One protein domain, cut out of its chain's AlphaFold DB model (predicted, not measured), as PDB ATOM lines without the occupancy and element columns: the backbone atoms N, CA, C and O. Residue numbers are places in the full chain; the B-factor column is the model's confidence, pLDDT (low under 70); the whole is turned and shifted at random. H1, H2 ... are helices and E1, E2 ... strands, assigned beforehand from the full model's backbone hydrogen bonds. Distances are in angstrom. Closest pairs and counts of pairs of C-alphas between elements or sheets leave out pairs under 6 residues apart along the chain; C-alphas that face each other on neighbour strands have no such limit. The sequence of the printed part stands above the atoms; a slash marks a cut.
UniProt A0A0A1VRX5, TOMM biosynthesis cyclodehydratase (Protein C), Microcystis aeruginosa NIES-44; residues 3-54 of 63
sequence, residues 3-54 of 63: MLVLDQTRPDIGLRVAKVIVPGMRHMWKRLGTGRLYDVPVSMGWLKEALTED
ATOM      1  N   MET A   3     -26.837  17.849 112.375       98.12
ATOM      2  CA  MET A   3     -25.857  17.801 113.458       98.12
ATOM      3  C   MET A   3     -25.159  16.447 113.441       98.12
ATOM      4  O   MET A   3     -25.781  15.417 113.683       98.12
ATOM      5  N   LEU A   4     -23.855  16.467 113.194       98.62
ATOM      6  CA  LEU A   4     -23.003  15.288 113.206       98.62
ATOM      7  C   LEU A   4     -22.138  15.318 114.465       98.62
ATOM      8  O   LEU A   4     -21.590  16.363 114.825       98.62
ATOM      9  N   VAL A   5     -22.000  14.175 115.134       98.50
ATOM     10  CA  VAL A   5     -21.212  14.052 116.364       98.50
ATOM     11  C   VAL A   5     -20.189  12.942 116.192       98.50
ATOM     12  O   VAL A   5     -20.543  11.800 115.914       98.50
ATOM     13  N   LEU A   6     -18.916  13.286 116.371       98.56
ATOM     14  CA  LEU A   6     -17.820  12.329 116.463       98.56
ATOM     15  C   LEU A   6     -17.422  12.175 117.930       98.56
ATOM     16  O   LEU A   6     -16.931  13.131 118.533       98.56
ATOM     17  N   ASP A   7     -17.601  10.975 118.482       98.31
ATOM     18  CA  ASP A   7     -17.038  10.612 119.782       98.31
ATOM     19  C   ASP A   7     -15.517  10.436 119.644       98.31
ATOM     20  O   ASP A   7     -15.034   9.656 118.824       98.31
ATOM     21  N   GLN A   8     -14.765  11.209 120.422       98.31
ATOM     22  CA  GLN A   8     -13.304  11.175 120.496       98.31
ATOM     23  C   GLN A   8     -12.821  10.675 121.867       98.31
ATOM     24  O   GLN A   8     -11.664  10.895 122.234       98.31
ATOM     25  N   THR A   9     -13.695  10.022 122.640       98.25
ATOM     26  CA  THR A   9     -13.359   9.437 123.939       98.25
ATOM     27  C   THR A   9     -12.235   8.420 123.781       98.25
ATOM     28  O   THR A   9     -12.335   7.446 123.037       98.25
ATOM     29  N   ARG A  10     -11.158   8.638 124.534       98.19
ATOM     30  CA  ARG A  10     -10.018   7.729 124.609       98.19
ATOM     31  C   ARG A  10     -10.182   6.766 125.793       98.19
ATOM     32  O   ARG A  10     -10.302   7.254 126.921       98.19
ATOM     33  N   PRO A  11     -10.175   5.432 125.581       97.19
ATOM     34  CA  PRO A  11     -10.415   4.460 126.654       97.19
ATOM     35  C   PRO A  11      -9.429   4.556 127.824       97.19
ATOM     36  O   PRO A  11      -9.811   4.327 128.964       97.19
ATOM     37  N   ASP A  12      -8.177   4.923 127.545       97.38
ATOM     38  CA  ASP A  12      -7.087   5.059 128.514       97.38
ATOM     39  C   ASP A  12      -7.161   6.341 129.361       97.38
ATOM     40  O   ASP A  12      -6.568   6.399 130.433       97.38
ATOM     41  N   ILE A  13      -7.898   7.361 128.906       98.00
ATOM     42  CA  ILE A  13      -8.052   8.646 129.610       98.00
ATOM     43  C   ILE A  13      -9.358   8.686 130.415       98.00
ATOM     44  O   ILE A  13      -9.417   9.295 131.480       98.00
ATOM     45  N   GLY A  14     -10.432   8.084 129.898       94.69
ATOM     46  CA  GLY A  14     -11.752   8.061 130.543       94.69
ATOM     47  C   GLY A  14     -12.543   9.379 130.478       94.69
ATOM     48  O   GLY A  14     -13.754   9.370 130.704       94.69
ATOM     49  N   LEU A  15     -11.909  10.501 130.113       98.44
ATOM     50  CA  LEU A  15     -12.591  11.771 129.852       98.44
ATOM     51  C   LEU A  15     -13.374  11.701 128.532       98.44
ATOM     52  O   LEU A  15     -12.812  11.401 127.477       98.44
ATOM     53  N   ARG A  16     -14.672  12.017 128.586       98.19
ATOM     54  CA  ARG A  16     -15.548  12.081 127.408       98.19
ATOM     55  C   ARG A  16     -15.218  13.314 126.568       98.19
ATOM     56  O   ARG A  16     -15.242  14.429 127.083       98.19
ATOM     57  N   VAL A  17     -14.949  13.120 125.279       98.62
ATOM     58  CA  VAL A  17     -14.621  14.199 124.331       98.62
ATOM     59  C   VAL A  17     -15.422  13.990 123.056       98.62
ATOM     60  O   VAL A  17     -15.480  12.876 122.550       98.62
ATOM     61  N   ALA A  18     -16.017  15.051 122.514       98.44
ATOM     62  CA  ALA A  18     -16.752  14.982 121.257       98.44
ATOM     63  C   ALA A  18     -16.421  16.163 120.344       98.44
ATOM     64  O   ALA A  18     -16.231  17.291 120.804       98.44
ATOM     65  N   LYS A  19     -16.427  15.908 119.034       98.62
ATOM     66  CA  LYS A  19     -16.397  16.935 117.993       98.62
ATOM     67  C   LYS A  19     -17.765  17.014 117.335       98.62
ATOM     68  O   LYS A  19     -18.166  16.110 116.603       98.62
ATOM     69  N   VAL A  20     -18.464  18.116 117.585       98.56
ATOM     70  CA  VAL A  20     -19.746  18.423 116.945       98.56
ATOM     71  C   VAL A  20     -19.490  19.200 115.659       98.56
ATOM     72  O   VAL A  20     -18.729  20.168 115.642       98.56
ATOM     73  N   ILE A  21     -20.123  18.771 114.574       98.62
ATOM     74  CA  ILE A  21     -19.998  19.368 113.249       98.62
ATOM     75  C   ILE A  21     -21.404  19.672 112.745       98.62
ATOM     76  O   ILE A  21     -22.247  18.784 112.658       98.62
ATOM     77  N   VAL A  22     -21.646  20.930 112.382       98.44
ATOM     78  CA  VAL A  22     -22.893  21.360 111.742       98.44
ATOM     79  C   VAL A  22     -22.540  21.978 110.389       98.44
ATOM     80  O   VAL A  22     -22.117  23.140 110.339       98.44
ATOM     81  N   PRO A  23     -22.648  21.217 109.282       97.94
ATOM     82  CA  PRO A  23     -22.365  21.736 107.950       97.94
ATOM     83  C   PRO A  23     -23.179  23.003 107.656       97.94
ATOM     84  O   PRO A  23     -24.386  23.065 107.891       97.94
ATOM     85  N   GLY A  24     -22.494  24.038 107.169       96.31
ATOM     86  CA  GLY A  24     -23.080  25.348 106.875       96.31
ATOM     87  C   GLY A  24     -22.956  26.387 107.996       96.31
ATOM     88  O   GLY A  24     -23.027  27.579 107.696       96.31
ATOM     89  N   MET A  25     -22.705  25.996 109.258       97.94
ATOM     90  CA  MET A  25     -22.354  26.962 110.311       97.94
ATOM     91  C   MET A  25     -21.015  27.647 110.020       97.94
ATOM     92  O   MET A  25     -20.152  27.115 109.319       97.94
ATOM     93  N   ARG A  26     -20.852  28.866 110.542       97.44
ATOM     94  CA  ARG A  26     -19.691  29.713 110.257       97.44
ATOM     95  C   ARG A  26     -18.732  29.733 111.433       97.44
ATOM     96  O   ARG A  26     -19.146  29.930 112.571       97.44
ATOM     97  N   HIS A  27     -17.453  29.539 111.133       95.81
ATOM     98  CA  HIS A  27     -16.375  29.814 112.073       95.81
ATOM     99  C   HIS A  27     -16.035  31.307 112.027       95.81
ATOM    100  O   HIS A  27     -16.192  31.936 110.987       95.81
ATOM    101  N   MET A  28     -15.478  31.846 113.108       94.12
ATOM    102  CA  MET A  28     -14.969  33.227 113.183       94.12
ATOM    103  C   MET A  28     -13.689  33.486 112.360       94.12
ATOM    104  O   MET A  28     -13.174  34.597 112.337       94.12
ATOM    105  N   TRP A  29     -13.135  32.458 111.708       94.69
ATOM    106  CA  TRP A  29     -11.975  32.609 110.823       94.69
ATOM    107  C   TRP A  29     -12.424  33.039 109.430       94.69
ATOM    108  O   TRP A  29     -13.535  32.711 109.017       94.69
ATOM    109  N   LYS A  30     -11.535  33.710 108.686       94.56
ATOM    110  CA  LYS A  30     -11.818  34.259 107.353       94.56
ATOM    111  C   LYS A  30     -12.078  33.143 106.328       94.56
ATOM    112  O   LYS A  30     -11.162  32.630 105.695       94.56
ATOM    113  N   ARG A  31     -13.345  32.733 106.213       95.56
ATOM    114  CA  ARG A  31     -13.876  31.752 105.253       95.56
ATOM    115  C   ARG A  31     -15.123  32.358 104.614       95.56
ATOM    116  O   ARG A  31     -16.205  32.281 105.191       95.56
ATOM    117  N   LEU A  32     -14.944  32.987 103.456       96.38
ATOM    118  CA  LEU A  32     -15.907  33.942 102.896       96.38
ATOM    119  C   LEU A  32     -16.887  33.341 101.877       96.38
ATOM    120  O   LEU A  32     -17.614  34.069 101.214       96.38
ATOM    121  N   GLY A  33     -16.950  32.012 101.766       96.75
ATOM    122  CA  GLY A  33     -17.875  31.349 100.845       96.75
ATOM    123  C   GLY A  33     -19.347  31.678 101.126       96.75
ATOM    124  O   GLY A  33     -19.728  32.006 102.253       96.75
ATOM    125  N   THR A  34     -20.192  31.539 100.105       97.00
ATOM    126  CA  THR A  34     -21.634  31.849 100.135       97.00
ATOM    127  C   THR A  34     -22.416  31.059 101.194       97.00
ATOM    128  O   THR A  34     -21.948  30.039 101.720       97.00
ATOM    129  N   GLY A  35     -23.588  31.572 101.590       97.31
ATOM    130  CA  GLY A  35     -24.480  30.994 102.605       97.31
ATOM    131  C   GLY A  35     -24.639  31.879 103.847       97.31
ATOM    132  O   GLY A  35     -24.529  33.101 103.774       97.31
ATOM    133  N   ARG A  36     -24.786  31.258 105.030       98.19
ATOM    134  CA  ARG A  36     -25.128  31.918 106.315       98.19
ATOM    135  C   ARG A  36     -24.354  33.193 106.675       98.19
ATOM    136  O   ARG A  36     -24.862  33.976 107.465       98.19
ATOM    137  N   LEU A  37     -23.133  33.360 106.166       98.12
ATOM    138  CA  LEU A  37     -22.319  34.560 106.413       98.12
ATOM    139  C   LEU A  37     -23.011  35.824 105.874       98.12
ATOM    140  O   LEU A  37     -22.947  36.863 106.515       98.12
ATOM    141  N   TYR A  38     -23.704  35.691 104.744       98.38
ATOM    142  CA  TYR A  38     -24.377  36.773 104.033       98.38
ATOM    143  C   TYR A  38     -25.890  36.771 104.297       98.38
ATOM    144  O   TYR A  38     -26.485  37.821 104.518       98.38
ATOM    145  N   ASP A  39     -26.506  35.584 104.357       98.31
ATOM    146  CA  ASP A  39     -27.971  35.453 104.401       98.31
ATOM    147  C   ASP A  39     -28.572  35.744 105.791       98.31
ATOM    148  O   ASP A  39     -29.692  36.245 105.925       98.31
ATOM    149  N   VAL A  40     -27.849  35.397 106.864       98.38
ATOM    150  CA  VAL A  40     -28.377  35.488 108.238       98.38
ATOM    151  C   VAL A  40     -28.580  36.939 108.687       98.38
ATOM    152  O   VAL A  40     -29.666  37.223 109.191       98.38
ATOM    153  N   PRO A  41     -27.631  37.874 108.476       98.50
ATOM    154  CA  PRO A  41     -27.842  39.281 108.823       98.50
ATOM    155  C   PRO A  41     -29.076  39.904 108.153       98.50
ATOM    156  O   PRO A  41     -29.773  40.696 108.784       98.50
ATOM    157  N   VAL A  42     -29.384  39.513 106.910       98.56
ATOM    158  CA  VAL A  42     -30.570  39.998 106.183       98.56
ATOM    159  C   VAL A  42     -31.850  39.399 106.759       98.56
ATOM    160  O   VAL A  42     -32.773  40.127 107.112       98.56
ATOM    161  N   SER A  43     -31.903  38.073 106.929       98.31
ATOM    162  CA  SER A  43     -33.091  37.398 107.486       98.31
ATOM    163  C   SER A  43     -33.412  37.802 108.930       98.31
ATOM    164  O   SER A  43     -34.570  37.739 109.337       98.31
ATOM    165  N   MET A  44     -32.414  38.248 109.698       98.50
ATOM    166  CA  MET A  44     -32.588  38.805 111.045       98.50
ATOM    167  C   MET A  44     -32.910  40.308 111.056       98.50
ATOM    168  O   MET A  44     -33.125  40.873 112.128       98.50
ATOM    169  N   GLY A  45     -32.937  40.970 109.895       98.44
ATOM    170  CA  GLY A  45     -33.217  42.401 109.773       98.44
ATOM    171  C   GLY A  45     -32.083  43.318 110.243       98.44
ATOM    172  O   GLY A  45     -32.321  44.501 110.472       98.44
ATOM    173  N   TRP A  46     -30.859  42.806 110.404       98.44
ATOM    174  CA  TRP A  46     -29.686  43.624 110.746       98.44
ATOM    175  C   TRP A  46     -29.183  44.420 109.545       98.44
ATOM    176  O   TRP A  46     -28.705  45.539 109.699       98.44
ATOM    177  N   LEU A  47     -29.308  43.839 108.352       98.50
ATOM    178  CA  LEU A  47     -28.999  44.476 107.080       98.50
ATOM    179  C   LEU A  47     -30.225  44.428 106.169       98.50
ATOM    180  O   LEU A  47     -31.012  43.486 106.225       98.50
ATOM    181  N   LYS A  48     -30.371  45.441 105.312       98.12
ATOM    182  CA  LYS A  48     -31.422  45.457 104.281       98.12
ATOM    183  C   LYS A  48     -31.087  44.534 103.109       98.12
ATOM    184  O   LYS A  48     -31.986  43.930 102.539       98.12
ATOM    185  N   GLU A  49     -29.802  44.429 102.779       98.00
ATOM    186  CA  GLU A  49     -29.265  43.644 101.668       98.00
ATOM    187  C   GLU A  49     -27.979  42.936 102.115       98.00
ATOM    188  O   GLU A  49     -27.342  43.343 103.093       98.00
ATOM    189  N   ALA A  50     -27.625  41.845 101.439       98.19
ATOM    190  CA  ALA A  50     -26.405  41.106 101.737       98.19
ATOM    191  C   ALA A  50     -25.176  41.905 101.287       98.19
ATOM    192  O   ALA A  50     -25.174  42.466 100.194       98.19
ATOM    193  N   LEU A  51     -24.125  41.906 102.108       98.25
ATOM    194  CA  LEU A  51     -22.832  42.459 101.710       98.25
ATOM    195  C   LEU A  51     -22.194  41.609 100.605       98.25
ATOM    196  O   LEU A  51     -22.396  40.395 100.535       98.25
ATOM    197  N   THR A  52     -21.376  42.242  99.783       97.88
ATOM    198  CA  THR A  52     -20.418  41.580  98.896       97.88
ATOM    199  C   THR A  52     -19.191  41.108  99.683       97.88
ATOM    200  O   THR A  52     -18.969  41.510 100.827       97.88
ATOM    201  N   GLU A  53     -18.382  40.229  99.088       97.19
ATOM    202  CA  GLU A  53     -17.181  39.700  99.749       97.19
ATOM    203  C   GLU A  53     -16.167  40.807 100.103       97.19
ATOM    204  O   GLU A  53     -15.570  40.763 101.180       97.19
ATOM    205  N   ASP A  54     -16.036  41.829  99.248       97.06
ATOM    206  CA  ASP A  54     -15.115  42.963  99.432       97.06
ATOM    207  C   ASP A  54     -15.572  43.956 100.516       97.06
ATOM    208  O   ASP A  54     -14.767  44.723 101.043       97.06
TER     209      ASP A  54
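AT A GLANCE: This is residues 3 to 54 of the 63 residues of the protein "TOMM biosynthesis cyclodehydratase (Protein C)" of Microcystis aeruginosa NIES-44 (UniProt A0A0A1VRX5). There is little regular structure here: a hairpin of two short strands, E1 and E2, lies at one end of a rod, its tip at residues 10 to 15 sticking out free, and the winding stretch of residues 22 to 35 leads to one short helix, H1, towards the other end. The 52 printed residues run E1, E2, H1, the sheet antiparallel and the class mixed, with 16 residues in named elements. The whole is extended, radius of gyration of the C-alphas 16.9 A, spanning 52 by 21 by 14 A.

HOW THE PARTS SIT: Look first at E1, residues 4 to 7, and E2, residues 18 to 21, an antiparallel hairpin at 163 degrees. There N 4 and O 21 are 2.9 A apart and N 21 and O 4 2.8 A, within hydrogen-bond range. H1, residues 36 to 43, is apart from E1; 2 of its 4 O i to N i+4 pairs are within hydrogen-bond range, and 2 of 5 O i to N i+3 pairs.

IN THESE COORDINATES: Find C-alpha 4 at (-23.003, 15.288, 113.206); E1 runs 10.0 A from there to C-alpha 7. E2 spans 9.7 A. H1, also 9.7 A, ends at C-alpha 43, (-33.091, 37.398, 107.486).

THE WHOLE: The farthest C-alphas, of Asp 12 and Lys 48, are 53.0 A apart. The printed part has no cut, the link E2 to H1 is long, and no printed residue is under 70 in pLDDT.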